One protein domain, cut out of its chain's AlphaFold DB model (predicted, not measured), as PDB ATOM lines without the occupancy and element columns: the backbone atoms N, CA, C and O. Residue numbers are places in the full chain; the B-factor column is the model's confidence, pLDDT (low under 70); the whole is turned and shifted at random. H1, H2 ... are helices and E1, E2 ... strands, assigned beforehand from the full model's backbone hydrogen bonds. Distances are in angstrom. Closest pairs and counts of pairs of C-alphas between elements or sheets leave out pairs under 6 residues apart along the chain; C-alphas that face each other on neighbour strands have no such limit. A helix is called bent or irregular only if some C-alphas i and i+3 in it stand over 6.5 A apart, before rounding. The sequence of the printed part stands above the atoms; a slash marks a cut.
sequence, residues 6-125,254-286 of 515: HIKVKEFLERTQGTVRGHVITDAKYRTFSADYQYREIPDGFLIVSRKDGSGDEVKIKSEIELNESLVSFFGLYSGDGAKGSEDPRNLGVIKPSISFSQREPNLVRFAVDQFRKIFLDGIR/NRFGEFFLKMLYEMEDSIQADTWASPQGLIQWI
ATOM      1  N   HIS A   6     -55.022 -16.863  19.231       98.19
ATOM      2  CA  HIS A   6     -55.106 -15.846  20.264       98.19
ATOM      3  C   HIS A   6     -53.896 -15.901  21.203       98.19
ATOM      4  O   HIS A   6     -53.384 -16.975  21.522       98.19
ATOM      5  N   ILE A   7     -53.481 -14.735  21.697       98.25
ATOM      6  CA  ILE A   7     -52.599 -14.599  22.858       98.25
ATOM      7  C   ILE A   7     -53.486 -14.464  24.102       98.25
ATOM      8  O   ILE A   7     -54.140 -13.435  24.285       98.25
ATOM      9  N   LYS A   8     -53.511 -15.482  24.963       98.19
ATOM     10  CA  LYS A   8     -54.358 -15.574  26.166       98.19
ATOM     11  C   LYS A   8     -53.687 -14.931  27.386       98.19
ATOM     12  O   LYS A   8     -53.262 -15.614  28.316       98.19
ATOM     13  N   VAL A   9     -53.559 -13.601  27.381       97.88
ATOM     14  CA  VAL A   9     -52.809 -12.831  28.397       97.88
ATOM     15  C   VAL A   9     -53.348 -13.056  29.814       97.88
ATOM     16  O   VAL A   9     -52.566 -13.358  30.718       97.88
ATOM     17  N   LYS A  10     -54.670 -12.928  30.013       97.69
ATOM     18  CA  LYS A  10     -55.303 -13.085  31.337       97.69
ATOM     19  C   LYS A  10     -55.131 -14.502  31.877       97.69
ATOM     20  O   LYS A  10     -54.568 -14.680  32.954       97.69
ATOM     21  N   GLU A  11     -55.560 -15.495  31.102       97.75
ATOM     22  CA  GLU A  11     -55.509 -16.906  31.502       97.75
ATOM     23  C   GLU A  11     -54.076 -17.350  31.814       97.75
ATOM     24  O   GLU A  11     -53.832 -18.071  32.780       97.75
ATOM     25  N   PHE A  12     -53.101 -16.886  31.026       98.19
ATOM     26  CA  PHE A  12     -51.691 -17.144  31.287       98.19
ATOM     27  C   PHE A  12     -51.231 -16.542  32.621       98.19
ATOM     28  O   PHE A  12     -50.588 -17.238  33.413       98.19
ATOM     29  N   LEU A  13     -51.563 -15.278  32.898       97.88
ATOM     30  CA  LEU A  13     -51.216 -14.619  34.159       97.88
ATOM     31  C   LEU A  13     -51.881 -15.294  35.368       97.88
ATOM     32  O   LEU A  13     -51.230 -15.457  36.398       97.88
ATOM     33  N   GLU A  14     -53.133 -15.733  35.251       97.25
ATOM     34  CA  GLU A  14     -53.836 -16.479  36.305       97.25
ATOM     35  C   GLU A  14     -53.180 -17.837  36.562       97.25
ATOM     36  O   GLU A  14     -52.802 -18.151  37.694       97.25
ATOM     37  N   ARG A  15     -52.967 -18.618  35.497       96.94
ATOM     38  CA  ARG A  15     -52.365 -19.956  35.559       96.94
ATOM     39  C   ARG A  15     -50.954 -19.934  36.140       96.94
ATOM     40  O   ARG A  15     -50.575 -20.844  36.872       96.94
ATOM     41  N   THR A  16     -50.171 -18.910  35.812       96.81
ATOM     42  CA  THR A  16     -48.787 -18.763  36.287       96.81
ATOM     43  C   THR A  16     -48.667 -17.970  37.585       96.81
ATOM     44  O   THR A  16     -47.551 -17.750  38.052       96.81
ATOM     45  N   GLN A  17     -49.783 -17.513  38.167       96.62
ATOM     46  CA  GLN A  17     -49.796 -16.593  39.313       96.62
ATOM     47  C   GLN A  17     -48.939 -15.333  39.072       96.62
ATOM     48  O   GLN A  17     -48.344 -14.764  39.995       96.62
ATOM     49  N   GLY A  18     -48.867 -14.899  37.813       96.06
ATOM     50  CA  GLY A  18     -48.094 -13.756  37.346       96.06
ATOM     51  C   GLY A  18     -46.609 -14.021  37.100       96.06
ATOM     52  O   GLY A  18     -45.897 -13.094  36.719       96.06
ATOM     53  N   THR A  19     -46.111 -15.240  37.302       97.44
ATOM     54  CA  THR A  19     -44.695 -15.560  37.085       97.44
ATOM     55  C   THR A  19     -44.400 -15.810  35.610       97.44
ATOM     56  O   THR A  19     -44.799 -16.817  35.025       97.44
ATOM     57  N   VAL A  20     -43.604 -14.926  35.018       97.12
ATOM     58  CA  VAL A  20     -43.178 -14.999  33.621       97.12
ATOM     59  C   VAL A  20     -41.712 -15.368  33.558       97.12
ATOM     60  O   VAL A  20     -40.849 -14.616  34.002       97.12
ATOM     61  N   ARG A  21     -41.422 -16.529  32.979       95.75
ATOM     62  CA  ARG A  21     -40.060 -17.041  32.836       95.75
ATOM     63  C   ARG A  21     -39.882 -17.792  31.533       95.75
ATOM     64  O   ARG A  21     -40.808 -18.441  31.035       95.75
ATOM     65  N   GLY A  22     -38.668 -17.739  31.018       94.00
ATOM     66  CA  GLY A  22     -38.303 -18.416  29.791       94.00
ATOM     67  C   GLY A  22     -36.808 -18.389  29.557       94.00
ATOM     68  O   GLY A  22     -36.015 -17.956  30.400       94.00
ATOM     69  N   HIS A  23     -36.442 -18.881  28.388       91.25
ATOM     70  CA  HIS A  23     -35.082 -18.859  27.902       91.25
ATOM     71  C   HIS A  23     -35.055 -18.312  26.483       91.25
ATOM     72  O   HIS A  23     -36.074 -18.259  25.802       91.25
ATOM     73  N   VAL A  24     -33.878 -17.864  26.079       86.69
ATOM     74  CA  VAL A  24     -33.602 -17.341  24.751       86.69
ATOM     75  C   VAL A  24     -32.214 -17.800  24.337       86.69
ATOM     76  O   VAL A  24     -31.268 -17.741  25.127       86.69
ATOM     77  N   ILE A  25     -32.086 -18.220  23.083       79.25
ATOM     78  CA  ILE A  25     -30.788 -18.351  22.436       79.25
ATOM     79  C   ILE A  25     -30.532 -17.038  21.708       79.25
ATOM     80  O   ILE A  25     -31.291 -16.621  20.852       79.25
ATOM     81  N   THR A  26     -29.486 -16.327  22.107       73.25
ATOM     82  CA  THR A  26     -29.067 -15.064  21.476       73.25
ATOM     83  C   THR A  26     -27.562 -15.072  21.412       73.25
ATOM     84  O   THR A  26     -26.919 -15.537  22.350       73.25
ATOM     85  N   ASP A  27     -26.956 -14.574  20.337       68.81
ATOM     86  CA  ASP A  27     -25.492 -14.594  20.201       68.81
ATOM     87  C   ASP A  27     -24.893 -16.001  20.428       68.81
ATOM     88  O   ASP A  27     -23.832 -16.138  21.040       68.81
ATOM     89  N   ALA A  28     -25.606 -17.052  19.998       67.75
ATOM     90  CA  ALA A  28     -25.260 -18.455  20.245       67.75
ATOM     91  C   ALA A  28     -25.044 -18.820  21.735       67.75
ATOM     92  O   ALA A  28     -24.347 -19.784  22.051       67.75
ATOM     93  N   LYS A  29     -25.638 -18.063  22.667       77.12
ATOM     94  CA  LYS A  29     -25.643 -18.361  24.103       77.12
ATOM     95  C   LYS A  29     -27.055 -18.627  24.592       77.12
ATOM     96  O   LYS A  29     -27.975 -17.866  24.297       77.12
ATOM     97  N   TYR A  30     -27.178 -19.651  25.425       84.50
ATOM     98  CA  TYR A  30     -28.378 -19.890  26.210       84.50
ATOM     99  C   TYR A  30     -28.465 -18.867  27.345       84.50
ATOM    100  O   TYR A  30     -27.539 -18.745  28.150       84.50
ATOM    101  N   ARG A  31     -29.565 -18.120  27.401       89.25
ATOM    102  CA  ARG A  31     -29.842 -17.152  28.465       89.25
ATOM    103  C   ARG A  31     -31.251 -17.335  28.997       89.25
ATOM    104  O   ARG A  31     -32.129 -17.836  28.304       89.25
ATOM    105  N   THR A  32     -31.468 -16.894  30.226       94.88
ATOM    106  CA  THR A  32     -32.758 -16.965  30.914       94.88
ATOM    107  C   THR A  32     -33.276 -15.576  31.246       94.88
ATOM    108  O   THR A  32     -32.504 -14.630  31.417       94.88
ATOM    109  N   PHE A  33     -34.595 -15.455  31.340       95.19
ATOM    110  CA  PHE A  33     -35.272 -14.271  31.851       95.19
ATOM    111  C   PHE A  33     -36.382 -14.699  32.809       95.19
ATOM    112  O   PHE A  33     -36.986 -15.762  32.643       95.19
ATOM    113  N   SER A  34     -36.642 -13.882  33.828       95.31
ATOM    114  CA  SER A  34     -37.687 -14.154  34.811       95.31
ATOM    115  C   SER A  34     -38.186 -12.869  35.447       95.31
ATOM    116  O   SER A  34     -37.403 -11.970  35.754       95.31
ATOM    117  N   ALA A  35     -39.492 -12.810  35.665       95.88
ATOM    118  CA  ALA A  35     -40.185 -11.619  36.091       95.88
ATOM    119  C   ALA A  35     -41.571 -11.961  36.665       95.88
ATOM    120  O   ALA A  35     -42.380 -12.577  35.982       95.88
ATOM    121  N   ASP A  36     -41.882 -11.501  37.881       97.81
ATOM    122  CA  ASP A  36     -43.251 -11.552  38.411       97.81
ATOM    123  C   ASP A  36     -44.072 -10.296  38.089       97.81
ATOM    124  O   ASP A  36     -43.650  -9.162  38.347       97.81
ATOM    125  N   TYR A  37     -45.273 -10.517  37.569       98.06
ATOM    126  CA  TYR A  37     -46.247  -9.502  37.194       98.06
ATOM    127  C   TYR A  37     -47.527  -9.636  38.017       98.06
ATOM    128  O   TYR A  37     -47.872 -10.705  38.515       98.06
ATOM    129  N   GLN A  38     -48.244  -8.536  38.152       97.50
ATOM    130  CA  GLN A  38     -49.618  -8.486  38.630       97.50
ATOM    131  C   GLN A  38     -50.468  -7.786  37.579       97.50
ATOM    132  O   GLN A  38     -49.950  -7.043  36.741       97.50
ATOM    133  N   TYR A  39     -51.773  -8.012  37.628       97.56
ATOM    134  CA  TYR A  39     -52.695  -7.337  36.735       97.56
ATOM    135  C   TYR A  39     -53.961  -6.909  37.467       97.56
ATOM    136  O   TYR A  39     -54.320  -7.468  38.504       97.56
ATOM    137  N   ARG A  40     -54.633  -5.913  36.898       96.88
ATOM    138  CA  ARG A  40     -55.999  -5.528  37.254       96.88
ATOM    139  C   ARG A  40     -56.835  -5.412  35.992       96.88
ATOM    140  O   ARG A  40     -56.349  -4.935  34.967       96.88
ATOM    141  N   GLU A  41     -58.080  -5.845  36.078       97.19
ATOM    142  CA  GLU A  41     -59.037  -5.710  34.987       97.19
ATOM    143  C   GLU A  41     -59.554  -4.276  34.918       97.19
ATOM    144  O   GLU A  41     -59.751  -3.606  35.936       97.19
ATOM    145  N   ILE A  42     -59.755  -3.802  33.698       95.12
ATOM    146  CA  ILE A  42     -60.419  -2.541  33.390       95.12
ATOM    147  C   ILE A  42     -61.511  -2.817  32.335       95.12
ATOM    148  O   ILE A  42     -61.508  -3.897  31.736       95.12
ATOM    149  N   PRO A  43     -62.476  -1.898  32.125       93.62
ATOM    150  CA  PRO A  43     -63.568  -2.108  31.175       93.62
ATOM    151  C   PRO A  43     -63.103  -2.508  29.766       93.62
ATOM    152  O   PRO A  43     -61.952  -2.290  29.388       93.62
ATOM    153  N   ASP A  44     -64.028  -3.080  28.994       89.88
ATOM    154  CA  ASP A  44     -63.850  -3.454  27.582       89.88
ATOM    155  C   ASP A  44     -62.823  -4.572  27.318       89.88
ATOM    156  O   ASP A  44     -62.204  -4.631  26.256       89.88
ATOM    157  N   GLY A  45     -62.643  -5.489  28.276       92.31
ATOM    158  CA  GLY A  45     -61.768  -6.659  28.107       92.31
ATOM    159  C   GLY A  45     -60.277  -6.318  28.149       92.31
ATOM    160  O   GLY A  45     -59.450  -7.016  27.558       92.31
ATOM    161  N   PHE A  46     -59.917  -5.228  28.826       95.56
ATOM    162  CA  PHE A  46     -58.534  -4.794  28.980       95.56
ATOM    163  C   PHE A  46     -57.975  -5.125  30.364       95.56
ATOM    164  O   PHE A  46     -58.680  -5.192  31.369       95.56
ATOM    165  N   LEU A  47     -56.658  -5.283  30.408       96.31
ATOM    166  CA  LEU A  47     -55.857  -5.434  31.609       96.31
ATOM    167  C   LEU A  47     -54.879  -4.269  31.710       96.31
ATOM    168  O   LEU A  47     -54.347  -3.794  30.705       96.31
ATOM    169  N   ILE A  48     -54.586  -3.873  32.942       96.12
ATOM    170  CA  ILE A  48     -53.373  -3.130  33.267       96.12
ATOM    171  C   ILE A  48     -52.410  -4.100  33.941       96.12
ATOM    172  O   ILE A  48     -52.710  -4.610  35.020       96.12
ATOM    173  N   VAL A  49     -51.273  -4.363  33.297       96.62
ATOM    174  CA  VAL A  49     -50.241  -5.297  33.759       96.62
ATOM    175  C   VAL A  49     -49.031  -4.507  34.255       96.62
ATOM    176  O   VAL A  49     -48.564  -3.591  33.584       96.62
ATOM    177  N   SER A  50     -48.514  -4.855  35.431       96.56
ATOM    178  CA  SER A  50     -47.362  -4.188  36.056       96.56
ATOM    179  C   SER A  50     -46.470  -5.188  36.785       96.56
ATOM    180  O   SER A  50     -46.876  -6.316  37.071       96.56
ATOM    181  N   ARG A  51     -45.230  -4.803  37.086       96.69
ATOM    182  CA  ARG A  51     -44.313  -5.632  37.879       96.69
ATOM    183  C   ARG A  51     -44.780  -5.691  39.336       96.69
ATOM    184  O   ARG A  51     -45.118  -4.660  39.914       96.69
ATOM    185  N   LYS A  52     -44.714  -6.869  39.972       96.31
ATOM    186  CA  LYS A  52     -45.036  -7.003  41.412       96.31
ATOM    187  C   LYS A  52     -44.102  -6.189  42.313       96.31
ATOM    188  O   LYS A  52     -44.494  -5.787  43.399       96.31
ATOM    189  N   ASP A  53     -42.871  -5.952  41.862       94.31
ATOM    190  CA  ASP A  53     -41.867  -5.162  42.584       94.31
ATOM    191  C   ASP A  53     -42.077  -3.637  42.471       94.31
ATOM    192  O   ASP A  53     -41.299  -2.870  43.038       94.31
ATOM    193  N   GLY A  54     -43.110  -3.189  41.744       91.69
ATOM    194  CA  GLY A  54     -43.424  -1.775  41.538       91.69
ATOM    195  C   GLY A  54     -42.488  -1.042  40.571       91.69
ATOM    196  O   GLY A  54     -42.581   0.175  40.443       91.69
ATOM    197  N   SER A  55     -41.573  -1.747  39.899       92.38
ATOM    198  CA  SER A  55     -40.682  -1.154  38.900       92.38
ATOM    199  C   SER A  55     -41.302  -1.125  37.497       92.38
ATOM    200  O   SER A  55     -42.140  -1.953  37.152       92.38
ATOM    201  N   GLY A  56     -40.829  -0.210  36.647       91.88
ATOM    202  CA  GLY A  56     -41.253  -0.139  35.245       91.88
ATOM    203  C   GLY A  56     -42.594   0.561  35.031       91.88
ATOM    204  O   GLY A  56     -43.062   1.293  35.898       91.88
ATOM    205  N   ASP A  57     -43.157   0.366  33.840       93.94
ATOM    206  CA  ASP A  57     -44.397   1.012  33.407       93.94
ATOM    207  C   ASP A  57     -45.623   0.116  33.691       93.94
ATOM    208  O   ASP A  57     -45.526  -1.115  33.710       93.94
ATOM    209  N   GLU A  58     -46.796   0.731  33.883       94.62
ATOM    210  CA  GLU A  58     -48.085   0.031  33.809       94.62
ATOM    211  C   GLU A  58     -48.503  -0.097  32.339       94.62
ATOM    212  O   GLU A  58     -48.692   0.907  31.653       94.62
ATOM    213  N   VAL A  59     -48.676  -1.325  31.854       95.06
ATOM    214  CA  VAL A  59     -48.966  -1.593  30.441       95.06
ATOM    215  C   VAL A  59     -50.432  -1.961  30.262       95.06
ATOM    216  O   VAL A  59     -50.909  -2.947  30.829       95.06
ATOM    217  N   LYS A  60     -51.143  -1.185  29.437       94.69
ATOM    218  CA  LYS A  60     -52.497  -1.518  28.984       94.69
ATOM    219  C   LYS A  60     -52.425  -2.538  27.852       94.69
ATOM    220  O   LYS A  60     -51.756  -2.308  26.850       94.69
ATOM    221  N   ILE A  61     -53.139  -3.647  27.999       95.56
ATOM    222  CA  ILE A  61     -53.171  -4.729  27.010       95.56
ATOM    223  C   ILE A  61     -54.529  -5.430  27.039       95.56
ATOM    224  O   ILE A  61     -55.196  -5.431  28.072       95.56
ATOM    225  N   LYS A  62     -54.981  -6.010  25.925       95.88
ATOM    226  CA  LYS A  62     -56.204  -6.829  25.945       95.88
ATOM    227  C   LYS A  62     -55.988  -8.093  26.777       95.88
ATOM    228  O   LYS A  62     -54.891  -8.651  26.781       95.88
ATOM    229  N   SER A  63     -57.043  -8.572  27.437       96.88
ATOM    230  CA  SER A  63     -57.037  -9.888  28.093       96.88
ATOM    231  C   SER A  63     -56.744 -11.014  27.105       96.88
ATOM    232  O   SER A  63     -56.155 -12.030  27.476       96.88
ATOM    233  N   GLU A  64     -57.141 -10.795  25.852       96.94
ATOM    234  CA  GLU A  64     -56.960 -11.682  24.721       96.94
ATOM    235  C   GLU A  64     -56.648 -10.876  23.455       96.94
ATOM    236  O   GLU A  64     -57.361  -9.925  23.121       96.94
ATOM    237  N   ILE A  65     -55.575 -11.241  22.754       96.88
ATOM    238  CA  ILE A  65     -55.171 -10.589  21.502       96.88
ATOM    239  C   ILE A  65     -55.374 -11.574  20.360       96.88
ATOM    240  O   ILE A  65     -54.744 -12.627  20.345       96.88
ATOM    241  N   GLU A  66     -56.223 -11.223  19.402       96.69
ATOM    242  CA  GLU A  66     -56.423 -12.006  18.183       96.69
ATOM    243  C   GLU A  66     -55.153 -12.004  17.316       96.69
ATOM    244  O   GLU A  66     -54.576 -10.952  17.040       96.69
ATOM    245  N   LEU A  67     -54.728 -13.188  16.882       97.56
ATOM    246  CA  LEU A  67     -53.625 -13.394  15.952       97.56
ATOM    247  C   LEU A  67     -54.176 -13.520  14.535       97.56
ATOM    248  O   LEU A  67     -54.924 -14.448  14.238       97.56
ATOM    249  N   ASN A  68     -53.754 -12.620  13.655       96.44
ATOM    250  CA  ASN A  68     -53.987 -12.692  12.217       96.44
ATOM    251  C   ASN A  68     -52.655 -12.864  11.461       96.44
ATOM    252  O   ASN A  68     -51.595 -12.957  12.090       96.44
ATOM    253  N   GLU A  69     -52.691 -12.909  10.125       97.00
ATOM    254  CA  GLU A  69     -51.492 -13.157   9.308       97.00
ATOM    255  C   GLU A  69     -50.416 -12.087   9.561       97.00
ATOM    256  O   GLU A  69     -49.272 -12.419   9.885       97.00
ATOM    257  N   SER A  70     -50.808 -10.805   9.535       96.75
ATOM    258  CA  SER A  70     -49.905  -9.670   9.778       96.75
ATOM    259  C   SER A  70     -49.246  -9.721  11.157       96.75
ATOM    260  O   SER A  70     -48.048  -9.472  11.290       96.75
ATOM    261  N   LEU A  71     -50.008 -10.028  12.211       97.38
ATOM    262  CA  LEU A  71     -49.479 -10.024  13.571       97.38
ATOM    263  C   LEU A  71     -48.494 -11.179  13.789       97.38
ATOM    264  O   LEU A  71     -47.440 -10.971  14.391       97.38
ATOM    265  N   VAL A  72     -48.775 -12.365  13.239       98.19
ATOM    266  CA  VAL A  72     -47.833 -13.499  13.269       98.19
ATOM    267  C   VAL A  72     -46.565 -13.174  12.469       98.19
ATOM    268  O   VAL A  72     -45.454 -13.423  12.948       98.19
ATOM    269  N   SER A  73     -46.693 -12.541  11.298       98.19
ATOM    270  CA  SER A  73     -45.535 -12.038  10.548       98.19
ATOM    271  C   SER A  73     -44.733 -11.003  11.329       98.19
ATOM    272  O   SER A  73     -43.506 -11.013  11.279       98.19
ATOM    273  N   PHE A  74     -45.368 -10.142  12.115       97.75
ATOM    274  CA  PHE A  74     -44.636  -9.207  12.962       97.75
ATOM    275  C   PHE A  74     -43.813  -9.888  14.055       97.75
ATOM    276  O   PHE A  74     -42.672  -9.482  14.271       97.75
ATOM    277  N   PHE A  75     -44.321 -10.942  14.699       97.56
ATOM    278  CA  PHE A  75     -43.509 -11.715  15.643       97.56
ATOM    279  C   PHE A  75     -42.299 -12.355  14.953       97.56
ATOM    280  O   PHE A  75     -41.192 -12.275  15.483       97.56
ATOM    281  N   GLY A  76     -42.464 -12.878  13.735       96.94
ATOM    282  CA  GLY A  76     -41.344 -13.357  12.921       96.94
ATOM    283  C   GLY A  76     -40.312 -12.267  12.614       96.94
ATOM    284  O   GLY A  76     -39.114 -12.458  12.823       96.94
ATOM    285  N   LEU A  77     -40.773 -11.089  12.186       96.19
ATOM    286  CA  LEU A  77     -39.922  -9.923  11.921       96.19
ATOM    287  C   LEU A  77     -39.169  -9.477  13.182       96.19
ATOM    288  O   LEU A  77     -37.967  -9.219  13.132       96.19
ATOM    289  N   TYR A  78     -39.859  -9.422  14.323       94.75
ATOM    290  CA  TYR A  78     -39.247  -9.091  15.604       94.75
ATOM    291  C   TYR A  78     -38.262 -10.172  16.060       94.75
ATOM    292  O   TYR A  78     -37.280  -9.848  16.726       94.75
ATOM    293  N   SER A  79     -38.478 -11.443  15.717       92.12
ATOM    294  CA  SER A  79     -37.541 -12.521  16.040       92.12
ATOM    295  C   SER A  79     -36.153 -12.274  15.443       92.12
ATOM    296  O   SER A  79     -35.167 -12.370  16.172       92.12
ATOM    297  N   GLY A  80     -36.073 -11.806  14.193       87.75
ATOM    298  CA  GLY A  80     -34.803 -11.401  13.576       87.75
ATOM    299  C   GLY A  80     -34.295 -10.026  14.035       87.75
ATOM    300  O   GLY A  80     -33.273  -9.920  14.708       87.75
ATOM    301  N   ASP A  81     -35.033  -8.952  13.731       84.69
ATOM    302  CA  ASP A  81     -34.540  -7.565  13.882       84.69
ATOM    303  C   ASP A  81     -34.813  -6.937  15.267       84.69
ATOM    304  O   ASP A  81     -34.316  -5.852  15.593       84.69
ATOM    305  N   GLY A  82     -35.651  -7.571  16.088       82.50
ATOM    306  CA  GLY A  82     -36.053  -7.061  17.396       82.50
ATOM    307  C   GLY A  82     -35.006  -7.310  18.477       82.50
ATOM    308  O   GLY A  82     -34.452  -8.407  18.607       82.50
ATOM    309  N   ALA A  83     -34.775  -6.311  19.327       85.38
ATOM    310  CA  ALA A  83     -33.878  -6.459  20.462       85.38
ATOM    311  C   ALA A  83     -34.439  -7.473  21.465       85.38
ATOM    312  O   ALA A  83     -35.593  -7.398  21.885       85.38
ATOM    313  N   LYS A  84     -33.596  -8.417  21.880       87.75
ATOM    314  CA  LYS A  84     -33.941  -9.389  22.927       87.75
ATOM    315  C   LYS A  84     -33.485  -8.939  24.316       87.75
ATOM    316  O   LYS A  84     -33.899  -9.512  25.316       87.75
ATOM    317  N   GLY A  85     -32.670  -7.888  24.391       86.81
ATOM    318  CA  GLY A  85     -32.090  -7.364  25.626       86.81
ATOM    319  C   GLY A  85     -30.573  -7.490  25.676       86.81
ATOM    320  O   GLY A  85     -29.924  -7.831  24.690       86.81
ATOM    321  N   SER A  86     -30.010  -7.216  26.848       86.75
ATOM    322  CA  SER A  86     -28.573  -7.328  27.115       86.75
ATOM    323  C   SER A  86     -28.308  -8.281  28.273       86.75
ATOM    324  O   SER A  86     -29.065  -8.290  29.242       86.75
ATOM    325  N   GLU A  87     -27.216  -9.039  28.205       87.06
ATOM    326  CA  GLU A  87     -26.751  -9.867  29.322       87.06
ATOM    327  C   GLU A  87     -26.533  -9.012  30.580       87.06
ATOM    328  O   GLU A  87     -25.984  -7.908  30.503       87.06
ATOM    329  N   ASP A  88     -26.992  -9.499  31.733       86.88
ATOM    330  CA  ASP A  88     -26.782  -8.821  33.004       86.88
ATOM    331  C   ASP A  88     -25.290  -8.880  33.370       86.88
ATOM    332  O   ASP A  88     -24.771  -9.970  33.621       86.88
ATOM    333  N   PRO A  89     -24.585  -7.736  33.486       84.62
ATOM    334  CA  PRO A  89     -23.163  -7.735  33.828       84.62
ATOM    335  C   PRO A  89     -22.857  -8.375  35.186       84.62
ATOM    336  O   PRO A  89     -21.708  -8.714  35.456       84.62
ATOM    337  N   ARG A  90     -23.866  -8.491  36.060       88.81
ATOM    338  CA  ARG A  90     -23.739  -9.095  37.392       88.81
ATOM    339  C   ARG A  90     -24.144 -10.569  37.431       88.81
ATOM    340  O   ARG A  90     -23.721 -11.262  38.345       88.81
ATOM    341  N   ASN A  91     -24.936 -11.033  36.462       88.00
ATOM    342  CA  ASN A  91     -25.507 -12.379  36.430       88.00
ATOM    343  C   ASN A  91     -25.370 -12.958  35.015       88.00
ATOM    344  O   ASN A  91     -26.267 -12.823  34.183       88.00
ATOM    345  N   LEU A  92     -24.224 -13.586  34.736       86.94
ATOM    346  CA  LEU A  92     -23.978 -14.230  33.443       86.94
ATOM    347  C   LEU A  92     -25.045 -15.296  33.160       86.94
ATOM    348  O   LEU A  92     -25.454 -16.026  34.062       86.94
ATOM    349  N   GLY A  93     -25.509 -15.377  31.913       87.12
ATOM    350  CA  GLY A  93     -26.618 -16.262  31.534       87.12
ATOM    351  C   GLY A  93     -28.019 -15.722  31.854       87.12
ATOM    352  O   GLY A  93     -29.006 -16.366  31.498       87.12
ATOM    353  N   VAL A  94     -28.140 -14.534  32.454       91.19
ATOM    354  CA  VAL A  94     -29.416 -13.816  32.597       91.19
ATOM    355  C   VAL A  94     -29.452 -12.661  31.606       91.19
ATOM    356  O   VAL A  94     -28.498 -11.890  31.501       91.19
ATOM    357  N   ILE A  95     -30.549 -12.525  30.866       91.81
ATOM    358  CA  ILE A  95     -30.789 -11.372  29.998       91.81
ATOM    359  C   ILE A  95     -31.703 -10.372  30.708       91.81
ATOM    360  O   ILE A  95     -32.610 -10.757  31.439       91.81
ATOM    361  N   LYS A  96     -31.455  -9.080  30.491       90.81
ATOM    362  CA  LYS A  96     -32.369  -7.980  30.814       90.81
ATOM    363  C   LYS A  96     -33.064  -7.564  29.523       90.81
ATOM    364  O   LYS A  96     -32.437  -6.859  28.725       90.81
ATOM    365  N   PRO A  97     -34.302  -8.026  29.282       90.75
ATOM    366  CA  PRO A  97     -35.006  -7.733  28.050       90.75
ATOM    367  C   PRO A  97     -35.257  -6.243  27.868       90.75
ATOM    368  O   PRO A  97     -35.508  -5.500  28.818       90.75
ATOM    369  N   SER A  98     -35.218  -5.818  26.615       88.94
ATOM    370  CA  SER A  98     -35.578  -4.470  26.196       88.94
ATOM    371  C   SER A  98     -36.360  -4.571  24.901       88.94
ATOM    372  O   SER A  98     -35.919  -5.276  23.995       88.94
ATOM    373  N   ILE A  99     -37.470  -3.848  24.794       90.19
ATOM    374  CA  ILE A  99     -38.260  -3.823  23.567       90.19
ATOM    375  C   ILE A  99     -37.788  -2.648  22.713       90.19
ATOM    376  O   ILE A  99     -38.020  -1.481  23.030       90.19
ATOM    377  N   SER A 100     -37.076  -2.961  21.639       87.56
ATOM    378  CA  SER A 100     -36.658  -1.988  20.629       87.56
ATOM    379  C   SER A 100     -36.496  -2.677  19.286       87.56
ATOM    380  O   SER A 100     -36.282  -3.886  19.226       87.56
ATOM    381  N   PHE A 101     -36.563  -1.903  18.213       86.69
ATOM    382  CA  PHE A 101     -36.558  -2.419  16.851       86.69
ATOM    383  C   PHE A 101     -35.600  -1.597  15.988       86.69
ATOM    384  O   PHE A 101     -35.483  -0.387  16.178       86.69
ATOM    385  N   SER A 102     -34.886  -2.232  15.063       84.56
ATOM    386  CA  SER A 102     -33.945  -1.542  14.176       84.56
ATOM    387  C   SER A 102     -34.207  -1.945  12.737       84.56
ATOM    388  O   SER A 102     -33.880  -3.055  12.335       84.56
ATOM    389  N   GLN A 103     -34.741  -1.022  11.940       86.94
ATOM    390  CA  GLN A 103     -35.036  -1.271  10.535       86.94
ATOM    391  C   GLN A 103     -34.899   0.014   9.722       86.94
ATOM    392  O   GLN A 103     -35.328   1.091  10.137       86.94
ATOM    393  N   ARG A 104     -34.264  -0.110   8.554       85.44
ATOM    394  CA  ARG A 104     -34.026   1.009   7.635       85.44
ATOM    395  C   ARG A 104     -35.142   1.171   6.617       85.44
ATOM    396  O   ARG A 104     -35.373   2.289   6.175       85.44
ATOM    397  N   GLU A 105     -35.779   0.072   6.223       88.94
ATOM    398  CA  GLU A 105     -36.794   0.090   5.177       88.94
ATOM    399  C   GLU A 105     -38.100   0.718   5.695       88.94
ATOM    400  O   GLU A 105     -38.716   0.147   6.602       88.94
ATOM    401  N   PRO A 106     -38.541   1.871   5.153       86.88
ATOM    402  CA  PRO A 106     -39.644   2.638   5.730       86.88
ATOM    403  C   PRO A 106     -40.975   1.874   5.801       86.88
ATOM    404  O   PRO A 106     -41.717   2.027   6.772       86.88
ATOM    405  N   ASN A 107     -41.248   1.002   4.827       89.50
ATOM    406  CA  ASN A 107     -42.445   0.158   4.815       89.50
ATOM    407  C   ASN A 107     -42.466  -0.852   5.976       89.50
ATOM    408  O   ASN A 107     -43.500  -1.057   6.611       89.50
ATOM    409  N   LEU A 108     -41.311  -1.443   6.310       92.38
ATOM    410  CA  LEU A 108     -41.186  -2.348   7.459       92.38
ATOM    411  C   LEU A 108     -41.259  -1.598   8.789       92.38
ATOM    412  O   LEU A 108     -41.816  -2.116   9.753       92.38
ATOM    413  N   VAL A 109     -40.719  -0.377   8.841       90.75
ATOM    414  CA  VAL A 109     -40.848   0.500  10.013       90.75
ATOM    415  C   VAL A 109     -42.318   0.788  10.302       90.75
ATOM    416  O   VAL A 109     -42.759   0.571  11.429       90.75
ATOM    417  N   ARG A 110     -43.077   1.215   9.286       91.38
ATOM    418  CA  ARG A 110     -44.518   1.463   9.406       91.38
ATOM    419  C   ARG A 110     -45.259   0.211   9.870       91.38
ATOM    420  O   ARG A 110     -45.970   0.263  10.865       91.38
ATOM    421  N   PHE A 111     -45.021  -0.923   9.215       93.44
ATOM    422  CA  PHE A 111     -45.651  -2.192   9.579       93.44
ATOM    423  C   PHE A 111     -45.397  -2.597  11.036       93.44
ATOM    424  O   PHE A 111     -46.332  -2.996  11.732       93.44
ATOM    425  N   ALA A 112     -44.153  -2.468  11.512       93.88
ATOM    426  CA  ALA A 112     -43.802  -2.776  12.893       93.88
ATOM    427  C   ALA A 112     -44.502  -1.833  13.885       93.88
ATOM    428  O   ALA A 112     -45.043  -2.300  14.883       93.88
ATOM    429  N   VAL A 113     -44.524  -0.525  13.603       92.56
ATOM    430  CA  VAL A 113     -45.227   0.479  14.423       92.56
ATOM    431  C   VAL A 113     -46.721   0.169  14.506       92.56
ATOM    432  O   VAL A 113     -47.270   0.129  15.607       92.56
ATOM    433  N   ASP A 114     -47.354  -0.131  13.372       92.56
ATOM    434  CA  ASP A 114     -48.775  -0.471  13.311       92.56
ATOM    435  C   ASP A 114     -49.083  -1.731  14.136       92.56
ATOM    436  O   ASP A 114     -50.050  -1.747  14.899       92.56
ATOM    437  N   GLN A 115     -48.245  -2.774  14.065       94.69
ATOM    438  CA  GLN A 115     -48.453  -3.973  14.887       94.69
ATOM    439  C   GLN A 115     -48.200  -3.718  16.381       94.69
ATOM    440  O   GLN A 115     -48.967  -4.199  17.214       94.69
ATOM    441  N   PHE A 116     -47.189  -2.927  16.750       94.31
ATOM    442  CA  PHE A 116     -46.981  -2.535  18.149       94.31
ATOM    443  C   PHE A 116     -48.184  -1.766  18.707       94.31
ATOM    444  O   PHE A 116     -48.645  -2.076  19.807       94.31
ATOM    445  N   ARG A 117     -48.732  -0.818  17.935       92.00
ATOM    446  CA  ARG A 117     -49.961  -0.096  18.292       92.00
ATOM    447  C   ARG A 117     -51.161  -1.036  18.397       92.00
ATOM    448  O   ARG A 117     -51.982  -0.845  19.277       92.00
ATOM    449  N   LYS A 118     -51.261  -2.100  17.595       91.75
ATOM    450  CA  LYS A 118     -52.333  -3.103  17.766       91.75
ATOM    451  C   LYS A 118     -52.221  -3.896  19.073       91.75
ATOM    452  O   LYS A 118     -53.249  -4.214  19.666       91.75
ATOM    453  N   ILE A 119     -51.003  -4.221  19.516       93.75
ATOM    454  CA  ILE A 119     -50.773  -4.983  20.757       93.75
ATOM    455  C   ILE A 119     -50.987  -4.097  21.995       93.75
ATOM    456  O   ILE A 119     -51.681  -4.503  22.926       93.75
ATOM    457  N   PHE A 120     -50.387  -2.903  22.009       91.38
ATOM    458  CA  PHE A 120     -50.277  -2.055  23.206       91.38
ATOM    459  C   PHE A 120     -51.126  -0.772  23.171       91.38
ATOM    460  O   PHE A 120     -51.174  -0.041  24.161       91.38
ATOM    461  N   LEU A 121     -51.825  -0.514  22.059       82.12
ATOM    462  CA  LEU A 121     -52.716   0.635  21.845       82.12
ATOM    463  C   LEU A 121     -52.053   1.971  22.231       82.12
ATOM    464  O   LEU A 121     -50.868   2.174  21.973       82.12
ATOM    465  N   ASP A 122     -52.804   2.876  22.859       77.12
ATOM    466  CA  ASP A 122     -52.386   4.251  23.174       77.12
ATOM    467  C   ASP A 122     -51.385   4.348  24.345       77.12
ATOM    468  O   ASP A 122     -51.053   5.438  24.806       77.12
ATOM    469  N   GLY A 123     -50.921   3.213  24.884       80.19
ATOM    470  CA  GLY A 123     -49.999   3.173  26.023       80.19
ATOM    471  C   GLY A 123     -48.530   3.391  25.656       80.19
ATOM    472  O   GLY A 123     -47.686   3.467  26.549       80.19
ATOM    473  N   ILE A 124     -48.208   3.466  24.362       92.12
ATOM    474  CA  ILE A 124     -46.828   3.486  23.872       92.12
ATOM    475  C   ILE A 124     -46.506   4.753  23.089       92.12
ATOM    476  O   ILE A 124     -47.374   5.411  22.531       92.12
ATOM    477  N   ARG A 125     -45.215   5.078  23.033       93.25
ATOM    478  CA  ARG A 125     -44.678   6.151  22.186       93.25
ATOM    479  C   ARG A 125     -43.428   5.683  21.468       93.25
ATOM    480  O   ARG A 125     -42.616   4.960  22.055       93.25
ATOM    481  N   ASN A 254     -41.370  -0.085  29.672       90.94
ATOM    482  CA  ASN A 254     -40.227  -0.331  30.542       90.94
ATOM    483  C   ASN A 254     -40.524  -1.511  31.481       90.94
ATOM    484  O   ASN A 254     -41.550  -1.527  32.154       90.94
ATOM    485  N   ARG A 255     -39.605  -2.486  31.540       90.62
ATOM    486  CA  ARG A 255     -39.751  -3.753  32.288       90.62
ATOM    487  C   ARG A 255     -40.912  -4.646  31.841       90.62
ATOM    488  O   ARG A 255     -41.342  -5.486  32.616       90.62
ATOM    489  N   PHE A 256     -41.376  -4.506  30.599       94.62
ATOM    490  CA  PHE A 256     -42.334  -5.440  29.992       94.62
ATOM    491  C   PHE A 256     -41.672  -6.448  29.030       94.62
ATOM    492  O   PHE A 256     -42.330  -7.295  28.424       94.62
ATOM    493  N   GLY A 257     -40.350  -6.362  28.856       94.12
ATOM    494  CA  GLY A 257     -39.632  -7.147  27.856       94.12
ATOM    495  C   GLY A 257     -39.663  -8.655  28.118       94.12
ATOM    496  O   GLY A 257     -39.731  -9.417  27.163       94.12
ATOM    497  N   GLU A 258     -39.678  -9.107  29.374       95.69
ATOM    498  CA  GLU A 258     -39.822 -10.529  29.719       95.69
ATOM    499  C   GLU A 258     -41.160 -11.090  29.224       95.69
ATOM    500  O   GLU A 258     -41.203 -12.188  28.671       95.69
ATOM    501  N   PHE A 259     -42.245 -10.325  29.382       95.81
ATOM    502  CA  PHE A 259     -43.570 -10.718  28.904       95.81
ATOM    503  C   PHE A 259     -43.614 -10.762  27.375       95.81
ATOM    504  O   PHE A 259     -44.109 -11.724  26.793       95.81
ATOM    505  N   PHE A 260     -43.038  -9.758  26.713       95.81
ATOM    506  CA  PHE A 260     -42.998  -9.718  25.254       95.81
ATOM    507  C   PHE A 260     -42.143 -10.844  24.652       95.81
ATOM    508  O   PHE A 260     -42.564 -11.493  23.695       95.81
ATOM    509  N   LEU A 261     -40.983 -11.152  25.248       95.56
ATOM    510  CA  LEU A 261     -40.195 -12.326  24.862       95.56
ATOM    511  C   LEU A 261     -40.967 -13.622  25.090       95.56
ATOM    512  O   LEU A 261     -40.873 -14.538  24.278       95.56
ATOM    513  N   LYS A 262     -41.748 -13.704  26.171       96.88
ATOM    514  CA  LYS A 262     -42.579 -14.875  26.433       96.88
ATOM    515  C   LYS A 262     -43.612 -15.091  25.326       96.88
ATOM    516  O   LYS A 262     -43.737 -16.219  24.864       96.88
ATOM    517  N   MET A 263     -44.287 -14.031  24.870       96.94
ATOM    518  CA  MET A 263     -45.202 -14.098  23.722       96.94
ATOM    519  C   MET A 263     -44.495 -14.605  22.461       96.94
ATOM    520  O   MET A 263     -44.999 -15.510  21.802       96.94
ATOM    521  N   LEU A 264     -43.317 -14.049  22.156       96.19
ATOM    522  CA  LEU A 264     -42.535 -14.414  20.976       96.19
ATOM    523  C   LEU A 264     -42.144 -15.900  20.973       96.19
ATOM    524  O   LEU A 264     -42.412 -16.596  19.998       96.19
ATOM    525  N   TYR A 265     -41.531 -16.385  22.055       94.50
ATOM    526  CA  TYR A 265     -41.017 -17.757  22.102       94.50
ATOM    527  C   TYR A 265     -42.125 -18.803  22.252       94.50
ATOM    528  O   TYR A 265     -42.032 -19.859  21.646       94.50
ATOM    529  N   GLU A 266     -43.219 -18.514  22.966       96.31
ATOM    530  CA  GLU A 266     -44.379 -19.423  22.990       96.31
ATOM    531  C   GLU A 266     -45.018 -19.562  21.593       96.31
ATOM    532  O   GLU A 266     -45.519 -20.635  21.238       96.31
ATOM    533  N   MET A 267     -44.985 -18.497  20.784       97.19
ATOM    534  CA  MET A 267     -45.457 -18.535  19.400       97.19
ATOM    535  C   MET A 267     -44.525 -19.369  18.526       97.19
ATOM    536  O   MET A 267     -44.991 -20.280  17.848       97.19
ATOM    537  N   GLU A 268     -43.221 -19.099  18.573       96.12
ATOM    538  CA  GLU A 268     -42.224 -19.863  17.820       96.12
ATOM    539  C   GLU A 268     -42.261 -21.356  18.179       96.12
ATOM    540  O   GLU A 268     -42.349 -22.193  17.281       96.12
ATOM    541  N   ASP A 269     -42.291 -21.690  19.473       95.44
ATOM    542  CA  ASP A 269     -42.329 -23.069  19.969       95.44
ATOM    543  C   ASP A 269     -43.570 -23.822  19.474       95.44
ATOM    544  O   ASP A 269     -43.469 -24.963  19.027       95.44
ATOM    545  N   SER A 270     -44.750 -23.192  19.533       97.69
ATOM    546  CA  SER A 270     -46.000 -23.837  19.102       97.69
ATOM    547  C   SER A 270     -46.091 -24.012  17.585       97.69
ATOM    548  O   SER A 270     -46.601 -25.034  17.130       97.69
ATOM    549  N   ILE A 271     -45.543 -23.078  16.796       98.06
ATOM    550  CA  ILE A 271     -45.412 -23.229  15.337       98.06
ATOM    551  C   ILE A 271     -44.426 -24.354  15.007       98.06
ATOM    552  O   ILE A 271     -44.698 -25.194  14.152       98.06
ATOM    553  N   GLN A 272     -43.282 -24.386  15.692       96.81
ATOM    554  CA  GLN A 272     -42.231 -25.375  15.474       96.81
ATOM    555  C   GLN A 272     -42.698 -26.800  15.806       96.81
ATOM    556  O   GLN A 272     -42.409 -27.744  15.058       96.81
ATOM    557  N   ALA A 273     -43.415 -26.945  16.923       97.19
ATOM    558  CA  ALA A 273     -43.984 -28.208  17.382       97.19
ATOM    559  C   ALA A 273     -45.284 -28.592  16.654       97.19
ATOM    560  O   ALA A 273     -45.724 -29.731  16.793       97.19
ATOM    561  N   ASP A 274     -45.874 -27.670  15.885       97.88
ATOM    562  CA  ASP A 274     -47.178 -27.818  15.231       97.88
ATOM    563  C   ASP A 274     -48.292 -28.220  16.218       97.88
ATOM    564  O   ASP A 274     -49.097 -29.119  15.974       97.88
ATOM    565  N   THR A 275     -48.320 -27.562  17.382       98.06
ATOM    566  CA  THR A 275     -49.267 -27.857  18.465       98.06
ATOM    567  C   THR A 275     -50.331 -26.778  18.595       98.06
ATOM    568  O   THR A 275     -50.046 -25.589  18.500       98.06
ATOM    569  N   TRP A 276     -51.563 -27.192  18.900       97.44
ATOM    570  CA  TRP A 276     -52.720 -26.305  19.081       97.44
ATOM    571  C   TRP A 276     -52.518 -25.196  20.130       97.44
ATOM    572  O   TRP A 276     -53.037 -24.094  19.982       97.44
ATOM    573  N   ALA A 277     -51.738 -25.458  21.176       97.25
ATOM    574  CA  ALA A 277     -51.353 -24.454  22.161       97.25
ATOM    575  C   ALA A 277     -49.850 -24.519  22.440       97.25
ATOM    576  O   ALA A 277     -49.203 -25.552  22.242       97.25
ATOM    577  N   SER A 278     -49.304 -23.405  22.913       96.75
ATOM    578  CA  SER A 278     -47.922 -23.301  23.368       96.75
ATOM    579  C   SER A 278     -47.698 -23.955  24.737       96.75
ATOM    580  O   SER A 278     -48.661 -24.210  25.466       96.75
ATOM    581  N   PRO A 279     -46.436 -24.212  25.140       91.94
ATOM    582  CA  PRO A 279     -46.129 -25.008  26.330       91.94
ATOM    583  C   PRO A 279     -46.746 -24.502  27.639       91.94
ATOM    584  O   PRO A 279     -47.118 -25.311  28.487       91.94
ATOM    585  N   GLN A 280     -46.859 -23.182  27.830       93.88
ATOM    586  CA  GLN A 280     -47.539 -22.607  28.996       93.88
ATOM    587  C   GLN A 280     -48.882 -21.985  28.629       93.88
ATOM    588  O   GLN A 280     -49.394 -21.205  29.428       93.88
ATOM    589  N   GLY A 281     -49.440 -22.315  27.460       94.75
ATOM    590  CA  GLY A 281     -50.756 -21.903  26.976       94.75
ATOM    591  C   GLY A 281     -50.941 -20.395  26.816       94.75
ATOM    592  O   GLY A 281     -52.066 -19.922  26.971       94.75
ATOM    593  N   LEU A 282     -49.865 -19.624  26.621       97.94
ATOM    594  CA  LEU A 282     -49.973 -18.197  26.301       97.94
ATOM    595  C   LEU A 282     -50.483 -17.985  24.872       97.94
ATOM    596  O   LEU A 282     -51.213 -17.031  24.626       97.94
ATOM    597  N   ILE A 283     -50.109 -18.865  23.945       98.44
ATOM    598  CA  ILE A 283     -50.576 -18.878  22.560       98.44
ATOM    599  C   ILE A 283     -51.517 -20.063  22.385       98.44
ATOM    600  O   ILE A 283     -51.191 -21.191  22.760       98.44
ATOM    601  N   GLN A 284     -52.677 -19.799  21.799       98.38
ATOM    602  CA  GLN A 284     -53.677 -20.805  21.476       98.38
ATOM    603  C   GLN A 284     -54.171 -20.573  20.053       98.38
ATOM    604  O   GLN A 284     -54.801 -19.558  19.756       98.38
ATOM    605  N   TRP A 285     -53.876 -21.511  19.169       98.38
ATOM    606  CA  TRP A 285     -54.325 -21.499  17.784       98.38
ATOM    607  C   TRP A 285     -55.784 -21.963  17.691       98.38
ATOM    608  O   TRP A 285     -56.308 -22.588  18.615       98.38
ATOM    609  N   ILE A 286     -56.476 -21.637  16.595       97.62
ATOM    610  CA  ILE A 286     -57.863 -22.108  16.408       97.62
ATOM    611  C   ILE A 286     -57.931 -23.632  16.174       97.62
ATOM    612  O   ILE A 286     -58.917 -24.261  16.543       97.62
TER     613      ILE A 286
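This is residues 6 to 125 and 254 to 286 of the 515 residues of an uncharacterized protein of Gemmatimonadetes bacterium (UniProt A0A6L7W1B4). A curled sheet of four strands, E1 to E4, like part of a barrel, is built along the long bent strand E2, with H1 and the beginning of H4 on one face. Beyond it H2 and H3 meet almost at a right angle, H3 reaching E4 with its last residues, while the small hairpin E6 and E7 packs on E2 near its first residues. The 153 printed residues hold four named helices and nine named strands, in the order H1 E1 E2 E3 E4 E5 H2 E6 E7 E8 H3 H4 E9, of mixed class. The sheet's order is E1 E2 E3 E4, all antiparallel. The whole is compact, with a radius of gyration of the C-alphas of 14.9 A and spans of 41 by 38 by 35 A.

Find C-alpha 9 at (-52.809, -12.831, 28.397), where H1, residues 9 to 15, begins. E1 is residues 19 to 26, 22.1 A; E2, 29 to 42, spans 39.3 A from C-alpha 29 at (-25.643, -18.361, 24.103) and bends by 51 degrees at residue 38. Next come E3, 46 to 51, E4, 59 to 62, E5, 65 to 67, and H2, 69 to 81, 18.4 A. Then follow E6, 86 to 88, E7, 91 to 96, E8, 100 to 102, and H3, 106 to 123, 22.8 A, irregular, with C-alphas 119 and 122 9.7 A apart. H4, 257 to 273, measures 23.9 A, and E9, 283 to 285, ends at (-54.325, -21.499, 17.784).

Look first at the strongly twisted sheet, a meander, each strand the antiparallel neighbour of the one before: N 22 and O 33 are 3.1 A apart, N 40 and O 48 3.0 A, N 47 and O 61 2.8 A. H1 and H4 lie on the same face, making two layers, helices over a sheet; the closest C-alphas of E2 and H4, Phe 33 and Glu 258, are 6.3 A apart. H3 only grazes the sheet with residues 118 to 123. H2 and H3 touch, Leu 71 to Gln 115 at 6.3 A between C-alphas, only just about perpendicular at 72 degrees. In the hairpin E6 and E7, N 88 and O 94 are 2.8 A apart. The closest C-alphas of H2 and E8, Asp 81 and Ser 102, are 6.1 A apart; E5 and E9 are near each other. Every O i to N i+4 pair is within hydrogen-bond range in H1, H2 and H4, and 12 of 14 in H3.

The C-alphas farthest apart, those of Ala 28 and Pro 43, are 43.1 A apart. Residues 126 to 253 are not printed, and C-alphas 125 and 254 are 11.5 A apart across this cut. Of the links printed whole, none is long. Confidence is low at residues 27 to 28.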